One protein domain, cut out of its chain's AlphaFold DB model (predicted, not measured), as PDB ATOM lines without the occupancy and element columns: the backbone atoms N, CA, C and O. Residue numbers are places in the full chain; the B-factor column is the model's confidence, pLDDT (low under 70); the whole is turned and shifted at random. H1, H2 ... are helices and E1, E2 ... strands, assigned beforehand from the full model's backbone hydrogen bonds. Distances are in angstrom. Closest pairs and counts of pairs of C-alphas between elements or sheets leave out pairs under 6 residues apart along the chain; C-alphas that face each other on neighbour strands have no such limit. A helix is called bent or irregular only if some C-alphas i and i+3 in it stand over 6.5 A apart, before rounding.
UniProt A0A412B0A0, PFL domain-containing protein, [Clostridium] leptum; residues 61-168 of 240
ATOM      1  N   PHE A  61     241.918 149.451 312.938       92.38
ATOM      2  CA  PHE A  61     241.387 150.761 312.593       92.38
ATOM      3  C   PHE A  61     242.451 151.823 312.874       92.38
ATOM      4  O   PHE A  61     242.611 152.309 313.997       92.38
ATOM      5  N   CYS A  62     243.240 152.127 311.846       88.38
ATOM      6  CA  CYS A  62     244.382 153.024 311.951       88.38
ATOM      7  C   CYS A  62     244.059 154.454 311.494       88.38
ATOM      8  O   CYS A  62     243.570 154.670 310.387       88.38
ATOM      9  N   MET A  63     244.470 155.445 312.284       88.31
ATOM     10  CA  MET A  63     244.558 156.849 311.867       88.31
ATOM     11  C   MET A  63     245.976 157.162 311.366       88.31
ATOM     12  O   MET A  63     246.735 157.905 311.991       88.31
ATOM     13  N   ASN A  64     246.352 156.536 310.248       87.19
ATOM     14  CA  ASN A  64     247.643 156.746 309.587       87.19
ATOM     15  C   ASN A  64     247.587 157.960 308.642       87.19
ATOM     16  O   ASN A  64     246.599 158.142 307.941       87.19
ATOM     17  N   ASP A  65     248.659 158.760 308.586       86.06
ATOM     18  CA  ASP A  65     248.811 159.935 307.693       86.06
ATOM     19  C   ASP A  65     247.747 161.049 307.847       86.06
ATOM     20  O   ASP A  65     247.607 161.906 306.977       86.06
ATOM     21  N   VAL A  66     246.995 161.066 308.955       87.88
ATOM     22  CA  VAL A  66     245.945 162.076 309.204       87.88
ATOM     23  C   VAL A  66     246.509 163.332 309.874       87.88
ATOM     24  O   VAL A  66     246.044 164.444 309.634       87.88
ATOM     25  N   ILE A  67     247.512 163.169 310.736       92.31
ATOM     26  CA  ILE A  67     247.953 164.209 311.667       92.31
ATOM     27  C   ILE A  67     249.417 164.542 311.416       92.31
ATOM     28  O   ILE A  67     250.281 163.668 311.479       92.31
ATOM     29  N   LYS A  68     249.696 165.832 311.203       93.12
ATOM     30  CA  LYS A  68     251.049 166.353 310.978       93.12
ATOM     31  C   LYS A  68     251.298 167.587 311.835       93.12
ATOM     32  O   LYS A  68     250.515 168.532 311.814       93.12
ATOM     33  N   ILE A  69     252.419 167.601 312.545       96.19
ATOM     34  CA  ILE A  69     252.932 168.766 313.265       96.19
ATOM     35  C   ILE A  69     254.082 169.345 312.452       96.19
ATOM     36  O   ILE A  69     255.108 168.697 312.261       96.19
ATOM     37  N   ASN A  70     253.949 170.594 312.008       97.50
ATOM     38  CA  ASN A  70     255.080 171.329 311.451       97.50
ATOM     39  C   ASN A  70     256.024 171.753 312.587       97.50
ATOM     40  O   ASN A  70     255.808 172.778 313.237       97.50
ATOM     41  N   CYS A  71     257.079 170.973 312.825       97.81
ATOM     42  CA  CYS A  71     258.032 171.234 313.901       97.81
ATOM     43  C   CYS A  71     258.832 172.528 313.680       97.81
ATOM     44  O   CYS A  71     259.219 173.179 314.647       97.81
ATOM     45  N   VAL A  72     259.034 172.943 312.424       97.88
ATOM     46  CA  VAL A  72     259.722 174.203 312.092       97.88
ATOM     47  C   VAL A  72     258.871 175.404 312.492       97.88
ATOM     48  O   VAL A  72     259.394 176.369 313.039       97.88
ATOM     49  N   LYS A  73     257.546 175.331 312.311       97.88
ATOM     50  CA  LYS A  73     256.652 176.408 312.756       97.88
ATOM     51  C   LYS A  73     256.617 176.531 314.280       97.88
ATOM     52  O   LYS A  73     256.609 177.638 314.805       97.88
ATOM     53  N   VAL A  74     256.641 175.405 314.993       98.31
ATOM     54  CA  VAL A  74     256.738 175.400 316.464       98.31
ATOM     55  C   VAL A  74     258.040 176.068 316.923       98.31
ATOM     56  O   VAL A  74     258.024 176.856 317.864       98.31
ATOM     57  N   PHE A  75     259.153 175.800 316.236       98.31
ATOM     58  CA  PHE A  75     260.432 176.468 316.479       98.31
ATOM     59  C   PHE A  75     260.379 177.971 316.202       98.31
ATOM     60  O   PHE A  75     260.826 178.752 317.033       98.31
ATOM     61  N   GLU A  76     259.803 178.384 315.073       98.06
ATOM     62  CA  GLU A  76     259.670 179.797 314.706       98.06
ATOM     63  C   GLU A  76     258.896 180.584 315.776       98.06
ATOM     64  O   GLU A  76     259.357 181.630 316.229       98.06
ATOM     65  N   VAL A  77     257.762 180.044 316.240       98.31
ATOM     66  CA  VAL A  77     256.955 180.657 317.308       98.31
ATOM     67  C   VAL A  77     257.724 180.696 318.632       98.31
ATOM     68  O   VAL A  77     257.677 181.701 319.335       98.31
ATOM     69  N   ALA A  78     258.475 179.640 318.962       98.62
ATOM     70  CA  ALA A  78     259.311 179.615 320.162       98.62
ATOM     71  C   ALA A  78     260.431 180.666 320.125       98.62
ATOM     72  O   ALA A  78     260.699 181.325 321.129       98.62
ATOM     73  N   PHE A  79     261.066 180.843 318.964       98.56
ATOM     74  CA  PHE A  79     262.090 181.860 318.746       98.56
ATOM     75  C   PHE A  79     261.511 183.270 318.882       98.56
ATOM     76  O   PHE A  79     262.063 184.089 319.612       98.56
ATOM     77  N   GLN A  80     260.361 183.526 318.253       98.38
ATOM     78  CA  GLN A  80     259.651 184.801 318.364       98.38
ATOM     79  C   GLN A  80     259.256 185.108 319.812       98.38
ATOM     80  O   GLN A  80     259.518 186.209 320.282       98.38
ATOM     81  N   GLU A  81     258.695 184.144 320.552       98.44
ATOM     82  CA  GLU A  81     258.356 184.326 321.972       98.44
ATOM     83  C   GLU A  81     259.590 184.662 322.819       98.44
ATOM     84  O   GLU A  81     259.532 185.549 323.672       98.44
ATOM     85  N   MET A  82     260.715 183.982 322.578       98.44
ATOM     86  CA  MET A  82     261.958 184.257 323.294       98.44
ATOM     87  C   MET A  82     262.448 185.686 323.044       98.44
ATOM     88  O   MET A  82     262.764 186.389 324.005       98.44
ATOM     89  N   MET A  83     262.495 186.110 321.776       98.31
ATOM     90  CA  MET A  83     262.974 187.444 321.404       98.31
ATOM     91  C   MET A  83     262.025 188.542 321.886       98.31
ATOM     92  O   MET A  83     262.488 189.533 322.443       98.31
ATOM     93  N   LEU A  84     260.707 188.347 321.778       98.00
ATOM     94  CA  LEU A  84     259.710 189.279 322.319       98.00
ATOM     95  C   LEU A  84     259.875 189.460 323.832       98.00
ATOM     96  O   LEU A  84     259.963 190.587 324.305       98.00
ATOM     97  N   ALA A  85     260.007 188.364 324.587       97.56
ATOM     98  CA  ALA A  85     260.222 188.439 326.031       97.56
ATOM     99  C   ALA A  85     261.525 189.169 326.396       97.56
ATOM    100  O   ALA A  85     261.576 189.855 327.414       97.56
ATOM    101  N   TYR A  86     262.573 189.031 325.580       97.56
ATOM    102  CA  TYR A  86     263.806 189.789 325.757       97.56
ATOM    103  C   TYR A  86     263.606 191.278 325.468       97.56
ATOM    104  O   TYR A  86     264.068 192.110 326.249       97.56
ATOM    105  N   HIS A  87     262.939 191.634 324.369       96.75
ATOM    106  CA  HIS A  87     262.709 193.026 323.968       96.75
ATOM    107  C   HIS A  87     261.813 193.782 324.950       96.75
ATOM    108  O   HIS A  87     262.153 194.906 325.315       96.75
ATOM    109  N   ASP A  88     260.754 193.136 325.439       97.38
ATOM    110  CA  ASP A  88     259.784 193.718 326.374       97.38
ATOM    111  C   ASP A  88     260.285 193.757 327.831       97.38
ATOM    112  O   ASP A  88     259.663 194.380 328.695       97.38
ATOM    113  N   ALA A  89     261.409 193.096 328.133       96.38
ATOM    114  CA  ALA A  89     261.977 193.086 329.474       96.38
ATOM    115  C   ALA A  89     262.433 194.488 329.906       96.38
ATOM    116  O   ALA A  89     263.178 195.174 329.199       96.38
ATOM    117  N   ALA A  90     262.060 194.873 331.131       95.88
ATOM    118  CA  ALA A  90     262.605 196.062 331.773       95.88
ATOM    119  C   ALA A  90     264.145 195.976 331.848       95.88
ATOM    120  O   ALA A  90     264.686 194.873 331.974       95.88
ATOM    121  N   PRO A  91     264.876 197.109 331.850       93.94
ATOM    122  CA  PRO A  91     266.340 197.096 331.914       93.94
ATOM    123  C   PRO A  91     266.915 196.275 333.078       93.94
ATOM    124  O   PRO A  91     267.963 195.654 332.929       93.94
ATOM    125  N   THR A  92     266.214 196.221 334.214       94.25
ATOM    126  CA  THR A  92     266.598 195.432 335.399       94.25
ATOM    127  C   THR A  92     266.478 193.922 335.203       94.25
ATOM    128  O   THR A  92     267.153 193.167 335.895       94.25
ATOM    129  N   ASP A  93     265.650 193.481 334.255       94.50
ATOM    130  CA  ASP A  93     265.330 192.073 334.013       94.50
ATOM    131  C   ASP A  93     265.974 191.533 332.728       94.50
ATOM    132  O   ASP A  93     265.806 190.356 332.407       94.50
ATOM    133  N   LYS A  94     266.723 192.355 331.982       90.75
ATOM    134  CA  LYS A  94     267.308 191.969 330.686       90.75
ATOM    135  C   LYS A  94     268.123 190.678 330.752       90.75
ATOM    136  O   LYS A  94     267.969 189.834 329.876       90.75
ATOM    137  N   GLU A  95     268.911 190.489 331.809       93.94
ATOM    138  CA  GLU A  95     269.711 189.271 332.010       93.94
ATOM    139  C   GLU A  95     268.833 188.021 332.193       93.94
ATOM    140  O   GLU A  95     269.114 186.959 331.646       93.94
ATOM    141  N   LYS A  96     267.707 188.146 332.907       93.88
ATOM    142  CA  LYS A  96     266.764 187.039 333.144       93.88
ATOM    143  C   LYS A  96     266.114 186.546 331.848       93.88
ATOM    144  O   LYS A  96     265.762 185.369 331.738       93.88
ATOM    145  N   TYR A  97     265.917 187.450 330.892       95.69
ATOM    146  CA  TYR A  97     265.316 187.159 329.593       95.69
ATOM    147  C   TYR A  97     266.345 187.081 328.463       95.69
ATOM    148  O   TYR A  97     265.940 187.024 327.304       95.69
ATOM    149  N   ALA A  98     267.644 187.057 328.777       96.88
ATOM    150  CA  ALA A  98     268.692 186.986 327.770       96.88
ATOM    151  C   ALA A  98     268.476 185.770 326.840       96.88
ATOM    152  O   ALA A  98     268.223 184.658 327.330       96.88
ATOM    153  N   PRO A  99     268.549 185.952 325.507       97.88
ATOM    154  CA  PRO A  99     268.409 184.860 324.556       97.88
ATOM    155  C   PRO A  99     269.499 183.804 324.746       97.88
ATOM    156  O   PRO A  99     270.685 184.117 324.862       97.88
ATOM    157  N   SER A 100     269.104 182.535 324.749       97.44
ATOM    158  CA  SER A 100     270.035 181.410 324.808       97.44
ATOM    159  C   SER A 100     269.469 180.191 324.094       97.44
ATOM    160  O   SER A 100     268.257 180.064 323.892       97.44
ATOM    161  N   LEU A 101     270.358 179.272 323.718       96.50
ATOM    162  CA  LEU A 101     269.966 178.019 323.079       96.50
ATOM    163  C   LEU A 101     269.095 177.170 324.017       96.50
ATOM    164  O   LEU A 101     268.093 176.602 323.587       96.50
ATOM    165  N   GLU A 102     269.444 177.128 325.304       96.12
ATOM    166  CA  GLU A 102     268.698 176.420 326.343       96.12
ATOM    167  C   GLU A 102     267.277 176.976 326.486       96.12
ATOM    168  O   GLU A 102     266.307 176.216 326.449       96.12
ATOM    169  N   ARG A 103     267.139 178.305 326.569       97.19
ATOM    170  CA  ARG A 103     265.834 178.964 326.688       97.19
ATOM    171  C   ARG A 103     264.967 178.709 325.456       97.19
ATOM    172  O   ARG A 103     263.793 178.370 325.600       97.19
ATOM    173  N   LEU A 104     265.543 178.824 324.257       98.44
ATOM    174  CA  LEU A 104     264.851 178.519 323.004       98.44
ATOM    175  C   LEU A 104     264.332 177.077 322.986       98.44
ATOM    176  O   LEU A 104     263.181 176.828 322.624       98.44
ATOM    177  N   TYR A 105     265.168 176.124 323.403       97.50
ATOM    178  CA  TYR A 105     264.804 174.713 323.441       97.50
ATOM    179  C   TYR A 105     263.686 174.421 324.453       97.50
ATOM    180  O   TYR A 105     262.756 173.670 324.144       97.50
ATOM    181  N   ASP A 106     263.723 175.041 325.632       97.75
ATOM    182  CA  ASP A 106     262.680 174.876 326.649       97.75
ATOM    183  C   ASP A 106     261.327 175.436 326.192       97.75
ATOM    184  O   ASP A 106     260.302 174.755 326.321       97.75
ATOM    185  N   ILE A 107     261.318 176.626 325.579       98.50
ATOM    186  CA  ILE A 107     260.105 177.227 325.000       98.50
ATOM    187  C   ILE A 107     259.581 176.352 323.851       98.50
ATOM    188  O   ILE A 107     258.393 176.019 323.816       98.50
ATOM    189  N   TYR A 108     260.461 175.888 322.957       98.50
ATOM    190  CA  TYR A 108     260.105 174.967 321.874       98.50
ATOM    191  C   TYR A 108     259.437 173.691 322.401       98.50
ATOM    192  O   TYR A 108     258.377 173.293 321.915       98.50
ATOM    193  N   ARG A 109     260.005 173.061 323.438       97.81
ATOM    194  CA  ARG A 109     259.417 171.865 324.062       97.81
ATOM    195  C   ARG A 109     258.061 172.148 324.687       97.81
ATOM    196  O   ARG A 109     257.176 171.291 324.614       97.81
ATOM    197  N   ALA A 110     257.890 173.309 325.313       98.38
ATOM    198  CA  ALA A 110     256.607 173.711 325.872       98.38
ATOM    199  C   ALA A 110     255.545 173.857 324.769       98.38
ATOM    200  O   ALA A 110     254.453 173.303 324.911       98.38
ATOM    201  N   HIS A 111     255.867 174.513 323.652       98.44
ATOM    202  CA  HIS A 111     254.952 174.645 322.513       98.44
ATOM    203  C   HIS A 111     254.659 173.320 321.819       98.44
ATOM    204  O   HIS A 111     253.502 173.038 321.515       98.44
ATOM    205  N   LEU A 112     255.662 172.458 321.644       97.81
ATOM    206  CA  LEU A 112     255.459 171.136 321.054       97.81
ATOM    207  C   LEU A 112     254.508 170.283 321.906       97.81
ATOM    208  O   LEU A 112     253.600 169.652 321.370       97.81
ATOM    209  N   LYS A 113     254.656 170.309 323.239       97.62
ATOM    210  CA  LYS A 113     253.724 169.634 324.161       97.62
ATOM    211  C   LYS A 113     252.298 170.163 324.023       97.62
ATOM    212  O   LYS A 113     251.363 169.367 324.025       97.62
ATOM    213  N   ARG A 114     252.121 171.484 323.886       97.38
ATOM    214  CA  ARG A 114     250.798 172.092 323.662       97.38
ATOM    215  C   ARG A 114     250.200 171.639 322.331       97.38
ATOM    216  O   ARG A 114     249.049 171.220 322.317       97.38
ATOM    217  N   ALA A 115     250.980 171.648 321.250       96.50
ATOM    218  CA  ALA A 115     250.531 171.187 319.937       96.50
ATOM    219  C   ALA A 115     250.060 169.721 319.976       96.50
ATOM    220  O   ALA A 115     248.966 169.411 319.510       96.50
ATOM    221  N   VAL A 116     250.840 168.837 320.611       96.19
ATOM    222  CA  VAL A 116     250.468 167.424 320.802       96.19
ATOM    223  C   VAL A 116     249.196 167.283 321.644       96.19
ATOM    224  O   VAL A 116     248.331 166.483 321.299       96.19
ATOM    225  N   LYS A 117     249.048 168.063 322.723       96.25
ATOM    226  CA  LYS A 117     247.850 168.020 323.578       96.25
ATOM    227  C   LYS A 117     246.586 168.425 322.820       96.25
ATOM    228  O   LYS A 117     245.587 167.727 322.925       96.25
ATOM    229  N   VAL A 118     246.642 169.504 322.039       95.88
ATOM    230  CA  VAL A 118     245.501 169.958 321.224       95.88
ATOM    231  C   VAL A 118     245.096 168.881 320.218       95.88
ATOM    232  O   VAL A 118     243.916 168.579 320.085       95.88
ATOM    233  N   ILE A 119     246.069 168.248 319.560       95.00
ATOM    234  CA  ILE A 119     245.815 167.126 318.650       95.00
ATOM    235  C   ILE A 119     245.139 165.963 319.378       95.00
ATOM    236  O   ILE A 119     244.162 165.423 318.866       95.00
ATOM    237  N   ALA A 120     245.631 165.584 320.560       93.75
ATOM    238  CA  ALA A 120     245.038 164.505 321.343       93.75
ATOM    239  C   ALA A 120     243.566 164.798 321.687       93.75
ATOM    240  O   ALA A 120     242.723 163.919 321.523       93.75
ATOM    241  N   ASP A 121     243.248 166.039 322.063       95.50
ATOM    242  CA  ASP A 121     241.874 166.465 322.357       95.50
ATOM    243  C   ASP A 121     240.976 166.400 321.109       95.50
ATOM    244  O   ASP A 121     239.841 165.922 321.172       95.50
ATOM    245  N   CYS A 122     241.489 166.825 319.949       93.56
ATOM    246  CA  CYS A 122     240.772 166.724 318.676       93.56
ATOM    247  C   CYS A 122     240.509 165.269 318.269       93.56
ATOM    248  O   CYS A 122     239.420 164.948 317.798       93.56
ATOM    249  N   VAL A 123     241.493 164.390 318.454       92.75
ATOM    250  CA  VAL A 123     241.375 162.956 318.162       92.75
ATOM    251  C   VAL A 123     240.362 162.299 319.083       92.75
ATOM    252  O   VAL A 123     239.548 161.507 318.618       92.75
ATOM    253  N   GLU A 124     240.393 162.607 320.380       92.44
ATOM    254  CA  GLU A 124     239.428 162.058 321.329       92.44
ATOM    255  C   GLU A 124     238.002 162.448 320.927       92.44
ATOM    256  O   GLU A 124     237.109 161.598 320.877       92.44
ATOM    257  N   PHE A 125     237.800 163.722 320.576       92.94
ATOM    258  CA  PHE A 125     236.527 164.202 320.054       92.94
ATOM    259  C   PHE A 125     236.126 163.460 318.774       92.94
ATOM    260  O   PHE A 125     235.015 162.940 318.692       92.94
ATOM    261  N   TYR A 126     237.029 163.358 317.796       91.38
ATOM    262  CA  TYR A 126     236.777 162.652 316.540       91.38
ATOM    263  C   TYR A 126     236.370 161.192 316.783       91.38
ATOM    264  O   TYR A 126     235.318 160.751 316.319       91.38
ATOM    265  N   ASN A 127     237.142 160.464 317.593       89.25
ATOM    266  CA  ASN A 127     236.896 159.055 317.880       89.25
ATOM    267  C   ASN A 127     235.558 158.817 318.578       89.25
ATOM    268  O   ASN A 127     234.901 157.807 318.320       89.25
ATOM    269  N   ARG A 128     235.120 159.765 319.413       91.31
ATOM    270  CA  ARG A 128     233.823 159.701 320.090       91.31
ATOM    271  C   ARG A 128     232.644 159.758 319.121       91.31
ATOM    272  O   ARG A 128     231.632 159.124 319.398       91.31
ATOM    273  N   TYR A 129     232.753 160.483 318.008       92.38
ATOM    274  CA  TYR A 129     231.602 160.783 317.147       92.38
ATOM    275  C   TYR A 129     231.669 160.192 315.735       92.38
ATOM    276  O   TYR A 129     230.633 160.134 315.078       92.38
ATOM    277  N   GLN A 130     232.826 159.703 315.273       91.56
ATOM    278  CA  GLN A 130     232.997 159.249 313.884       91.56
ATOM    279  C   GLN A 130     231.992 158.171 313.447       91.56
ATOM    280  O   GLN A 130     231.478 158.231 312.337       91.56
ATOM    281  N   HIS A 131     231.627 157.239 314.332       92.31
ATOM    282  CA  HIS A 131     230.649 156.187 314.027       92.31
ATOM    283  C   HIS A 131     229.248 156.734 313.710       92.31
ATOM    284  O   HIS A 131     228.454 156.049 313.072       92.31
ATOM    285  N   ILE A 132     228.945 157.954 314.164       93.19
ATOM    286  CA  ILE A 132     227.677 158.649 313.927       93.19
ATOM    287  C   ILE A 132     227.794 159.540 312.691       93.19
ATOM    288  O   ILE A 132     226.887 159.578 311.865       93.19
ATOM    289  N   THR A 133     228.894 160.286 312.576       92.69
ATOM    290  CA  THR A 133     229.040 161.336 311.562       92.69
ATOM    291  C   THR A 133     229.581 160.826 310.231       92.69
ATOM    292  O   THR A 133     229.244 161.386 309.190       92.69
ATOM    293  N   MET A 134     230.409 159.781 310.249       90.44
ATOM    294  CA  MET A 134     231.073 159.221 309.072       90.44
ATOM    295  C   MET A 134     231.278 157.701 309.224       90.44
ATOM    296  O   MET A 134     232.409 157.226 309.332       90.44
ATOM    297  N   PRO A 135     230.194 156.906 309.260       89.81
ATOM    298  CA  PRO A 135     230.320 155.461 309.331       89.81
ATOM    299  C   PRO A 135     230.931 154.883 308.044       89.81
ATOM    300  O   PRO A 135     230.418 155.057 306.940       89.81
ATOM    301  N   GLU A 136     231.997 154.113 308.212       91.19
ATOM    302  CA  GLU A 136     232.756 153.428 307.161       91.19
ATOM    303  C   GLU A 136     232.052 152.192 306.550       91.19
ATOM    304  O   GLU A 136     232.479 151.051 306.722       91.19
ATOM    305  N   LEU A 137     230.947 152.403 305.826       90.31
ATOM    306  CA  LEU A 137     230.070 151.324 305.333       90.31
ATOM    307  C   LEU A 137     230.776 150.263 304.473       90.31
ATOM    308  O   LEU A 137     230.545 149.072 304.666       90.31
ATOM    309  N   VAL A 138     231.618 150.677 303.520       93.62
ATOM    310  CA  VAL A 138     232.300 149.740 302.606       93.62
ATOM    311  C   VAL A 138     233.428 149.006 303.320       93.62
ATOM    312  O   VAL A 138     233.551 147.792 303.172       93.62
ATOM    313  N   MET A 139     234.221 149.723 304.119       92.19
ATOM    314  CA  MET A 139     235.319 149.119 304.870       92.19
ATOM    315  C   MET A 139     234.800 148.100 305.882       92.19
ATOM    316  O   MET A 139     235.422 147.053 306.023       92.19
ATOM    317  N   ASN A 140     233.648 148.342 306.522       95.06
ATOM    318  CA  ASN A 140     233.061 147.381 307.458       95.06
ATOM    319  C   ASN A 140     232.934 145.980 306.832       95.06
ATOM    320  O   ASN A 140     233.353 145.007 307.439       95.06
ATOM    321  N   LEU A 141     232.521 145.855 305.565       95.94
ATOM    322  CA  LEU A 141     232.405 144.550 304.888       95.94
ATOM    323  C   LEU A 141     233.711 143.730 304.835       95.94
ATOM    324  O   LEU A 141     233.675 142.541 304.524       95.94
ATOM    325  N   GLN A 142     234.860 144.361 305.086       95.06
ATOM    326  CA  GLN A 142     236.195 143.768 305.019       95.06
ATOM    327  C   GLN A 142     236.867 143.649 306.396       95.06
ATOM    328  O   GLN A 142     238.034 143.262 306.464       95.06
ATOM    329  N   MET A 143     236.159 143.989 307.477       96.56
ATOM    330  CA  MET A 143     236.702 144.024 308.833       96.56
ATOM    331  C   MET A 143     235.963 143.055 309.755       96.56
ATOM    332  O   MET A 143     234.733 142.974 309.728       96.56
ATOM    333  N   TYR A 144     236.722 142.360 310.603       96.31
ATOM    334  CA  TYR A 144     236.171 141.457 311.610       96.31
ATOM    335  C   TYR A 144     235.247 142.205 312.581       96.31
ATOM    336  O   TYR A 144     235.442 143.393 312.846       96.31
ATOM    337  N   HIS A 145     234.249 141.494 313.112       97.31
ATOM    338  CA  HIS A 145     233.275 141.938 314.124       97.31
ATOM    339  C   HIS A 145     232.239 142.959 313.651       97.31
ATOM    340  O   HIS A 145     231.223 143.158 314.313       97.31
ATOM    341  N   THR A 146     232.449 143.631 312.522       97.00
ATOM    342  CA  THR A 146     231.528 144.688 312.079       97.00
ATOM    343  C   THR A 146     230.173 144.139 311.632       97.00
ATOM    344  O   THR A 146     229.136 144.699 311.994       97.00
ATOM    345  N   LEU A 147     230.159 143.027 310.885       96.06
ATOM    346  CA  LEU A 147     228.936 142.396 310.392       96.06
ATOM    347  C   LEU A 147     228.260 141.570 311.486       96.06
ATOM    348  O   LEU A 147     227.041 141.629 311.632       96.06
ATOM    349  N   GLU A 148     229.052 140.830 312.260       96.75
ATOM    350  CA  GLU A 148     228.575 139.966 313.338       96.75
ATOM    351  C   GLU A 148     227.927 140.775 314.466       96.75
ATOM    352  O   GLU A 148     226.917 140.350 315.028       96.75
ATOM    353  N   GLU A 149     228.474 141.953 314.783       96.19
ATOM    354  CA  GLU A 149     227.957 142.819 315.848       96.19
ATOM    355  C   GLU A 149     227.040 143.941 315.342       96.19
ATOM    356  O   GLU A 149     226.439 144.648 316.155       96.19
ATOM    357  N   GLY A 150     226.941 144.143 314.025       94.31
ATOM    358  CA  GLY A 150     226.202 145.262 313.433       94.31
ATOM    359  C   GLY A 150     226.758 146.632 313.839       94.31
ATOM    360  O   GLY A 150     225.997 147.592 313.976       94.31
ATOM    361  N   LYS A 151     228.071 146.723 314.077       95.12
ATOM    362  CA  LYS A 151     228.759 147.932 314.553       95.12
ATOM    363  C   LYS A 151     229.700 148.495 313.502       95.12
ATOM    364  O   LYS A 151     230.220 147.781 312.649       95.12
ATOM    365  N   ASN A 152     229.951 149.799 313.597       95.38
ATOM    366  CA  ASN A 152     230.993 150.417 312.796       95.38
ATOM    367  C   ASN A 152     232.380 149.953 313.264       95.38
ATOM    368  O   ASN A 152     232.600 149.822 314.469       95.38
ATOM    369  N   ILE A 153     233.330 149.791 312.340       94.88
ATOM    370  CA  ILE A 153     234.698 149.392 312.679       94.88
ATOM    371  C   ILE A 153     235.354 150.303 313.717       94.88
ATOM    372  O   ILE A 153     236.094 149.831 314.574       94.88
ATOM    373  N   SER A 154     235.011 151.591 313.739       93.00
ATOM    374  CA  SER A 154     235.530 152.513 314.742       93.00
ATOM    375  C   SER A 154     235.083 152.204 316.183       93.00
ATOM    376  O   SER A 154     235.469 152.924 317.100       93.00
ATOM    377  N   GLN A 155     234.197 151.223 316.383       94.00
ATOM    378  CA  GLN A 155     233.667 150.803 317.683       94.00
ATOM    379  C   GLN A 155     234.048 149.364 318.056       94.00
ATOM    380  O   GLN A 155     234.012 149.031 319.241       94.00
ATOM    381  N   CYS A 156     234.379 148.512 317.081       94.69
ATOM    382  CA  CYS A 156     234.641 147.085 317.299       94.69
ATOM    383  C   CYS A 156     235.963 146.573 316.704       94.69
ATOM    384  O   CYS A 156     236.195 145.367 316.719       94.69
ATOM    385  N   ALA A 157     236.849 147.450 316.216       94.56
ATOM    386  CA  ALA A 157     238.179 147.022 315.789       94.56
ATOM    387  C   ALA A 157     238.937 146.335 316.932       94.56
ATOM    388  O   ALA A 157     238.858 146.751 318.089       94.56
ATOM    389  N   GLU A 158     239.717 145.308 316.598       94.12
ATOM    390  CA  GLU A 158     240.584 144.631 317.568       94.12
ATOM    391  C   GLU A 158     241.773 145.516 317.956       94.12
ATOM    392  O   GLU A 158     242.274 145.445 319.079       94.12
ATOM    393  N   ILE A 159     242.230 146.357 317.020       93.62
ATOM    394  CA  ILE A 159     243.407 147.202 317.185       93.62
ATOM    395  C   ILE A 159     243.074 148.634 316.760       93.62
ATOM    396  O   ILE A 159     242.643 148.875 315.633       93.62
ATOM    397  N   TYR A 160     243.355 149.592 317.645       91.19
ATOM    398  CA  TYR A 160     243.266 151.022 317.362       91.19
ATOM    399  C   TYR A 160     244.653 151.635 317.402       91.19
ATOM    400  O   TYR A 160     245.346 151.564 318.419       91.19
ATOM    401  N   THR A 161     245.049 152.277 316.309       89.50
ATOM    402  CA  THR A 161     246.325 152.986 316.249       89.50
ATOM    403  C   THR A 161     246.157 154.383 315.698       89.50
ATOM    404  O   THR A 161     245.251 154.686 314.922       89.50
ATOM    405  N   LEU A 162     247.069 155.250 316.116       88.31
ATOM    406  CA  LEU A 162     247.157 156.615 315.646       88.31
ATOM    407  C   LEU A 162     248.609 156.952 315.366       88.31
ATOM    408  O   LEU A 162     249.483 156.646 316.179       88.31
ATOM    409  N   CYS A 163     248.845 157.631 314.245       87.19
ATOM    410  CA  CYS A 163     250.123 158.265 313.990       87.19
ATOM    411  C   CYS A 163     250.016 159.790 314.032       87.19
ATOM    412  O   CYS A 163     249.027 160.376 313.597       87.19
ATOM    413  N   CYS A 164     251.073 160.420 314.538       89.69
ATOM    414  CA  CYS A 164     251.283 161.857 314.501       89.69
ATOM    415  C   CYS A 164     252.681 162.127 313.937       89.69
ATOM    416  O   CYS A 164     253.685 161.778 314.565       89.69
ATOM    417  N   ASP A 165     252.741 162.743 312.758       91.12
ATOM    418  CA  ASP A 165     253.998 162.962 312.047       91.12
ATOM    419  C   ASP A 165     254.632 164.301 312.412       91.12
ATOM    420  O   ASP A 165     254.037 165.362 312.229       91.12
ATOM    421  N   GLY A 166     255.887 164.266 312.855       93.75
ATOM    422  CA  GLY A 166     256.724 165.460 312.945       93.75
ATOM    423  C   GLY A 166     257.317 165.809 311.581       93.75
ATOM    424  O   GLY A 166     258.162 165.079 311.063       93.75
ATOM    425  N   VAL A 167     256.906 166.934 311.003       95.44
ATOM    426  CA  VAL A 167     257.381 167.415 309.699       95.44
ATOM    427  C   VAL A 167     258.491 168.447 309.883       95.44
ATOM    428  O   VAL A 167     258.403 169.336 310.729       95.44
ATOM    429  N   GLY A 168     259.532 168.347 309.050       95.62
ATOM    430  CA  GLY A 168     260.632 169.317 309.013       95.62
ATOM    431  C   GLY A 168     261.734 169.070 310.046       95.62
ATOM    432  O   GLY A 168     262.443 170.000 310.411       95.62
TER     433      GLY A 168
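AT A GLANCE: This is residues 61 to 168 of the 240 residues of the protein "PFL domain-containing protein" of [Clostridium] leptum (UniProt A0A412B0A0). The model is a long, thin rod: helix H2 runs along much of its length, the two-stranded parallel ribbon of E1 and E2 runs beside H2 residues 112 to 127, and H1, following on from E1, crosses the first part of H2. The short helices H3, H4 and H5 cluster at one end, and the link of residues 88 to 100 makes the other. The printed part has 108 residues, in the order E1, H1, H2, H3, H4, H5, E2; the class is mixed, and the whole is one strand-helix-strand unit, two parallel neighbour strands with helices between. It is extended, with a radius of gyration of the C-alphas of 21.4 A and spans of 71 by 23 by 17 A.

HOW THE PARTS SIT: E1, residues 61 to 70, and E2, residues 159 to 167, are parallel at 17 degrees; N 63 and O 161, 2.9 A, are within hydrogen-bond range. H1, residues 71 to 87, touches residues 103 to 112 alone of H2, residues 101 to 133, at a steep tilt of 48 degrees, opposite ways; the closest C-alphas are those of Ala 78 and Tyr 108, 5.0 A. H2 and E2 are near each other, with 6 pairs of C-alphas within 10 A. H2 has a kink of 37 degrees near residue 127, and its residues 127 to 131 alone touch H5, residues 153 to 156, the closest C-alphas being those of His 131 and Ser 154, 6.2 A. H3, residues 137 to 140, is close to H5 but not clearly touching, with C-alphas 140 and 153 closest at 5.8 A; so is H4, residues 146 to 149, with C-alphas 146 and 153 closest at 5.7 A. Every O i to N i+4 pair is within hydrogen-bond range in H1, 27 of 29 in H2; H3, H4 and H5 are too short for one.

IN THESE COORDINATES: E1 begins at C-alpha 61 (241.387, 150.761, 312.593) and spans 24.7 A; H1 spans 24.5 A. H2 spans 45.7 A and is irregular, C-alphas 128 and 131 being 7.7 A apart. E2 spans 25.7 A and ends at C-alpha 167 (257.381, 167.415, 309.699).

THE WHOLE: The C-alphas farthest apart, those of Pro 91 and Glu 148, are 71.0 A apart. The link from H1 to H2 is long; the others are tight. The printed part has no cut, and no printed residue is under 70 in pLDDT.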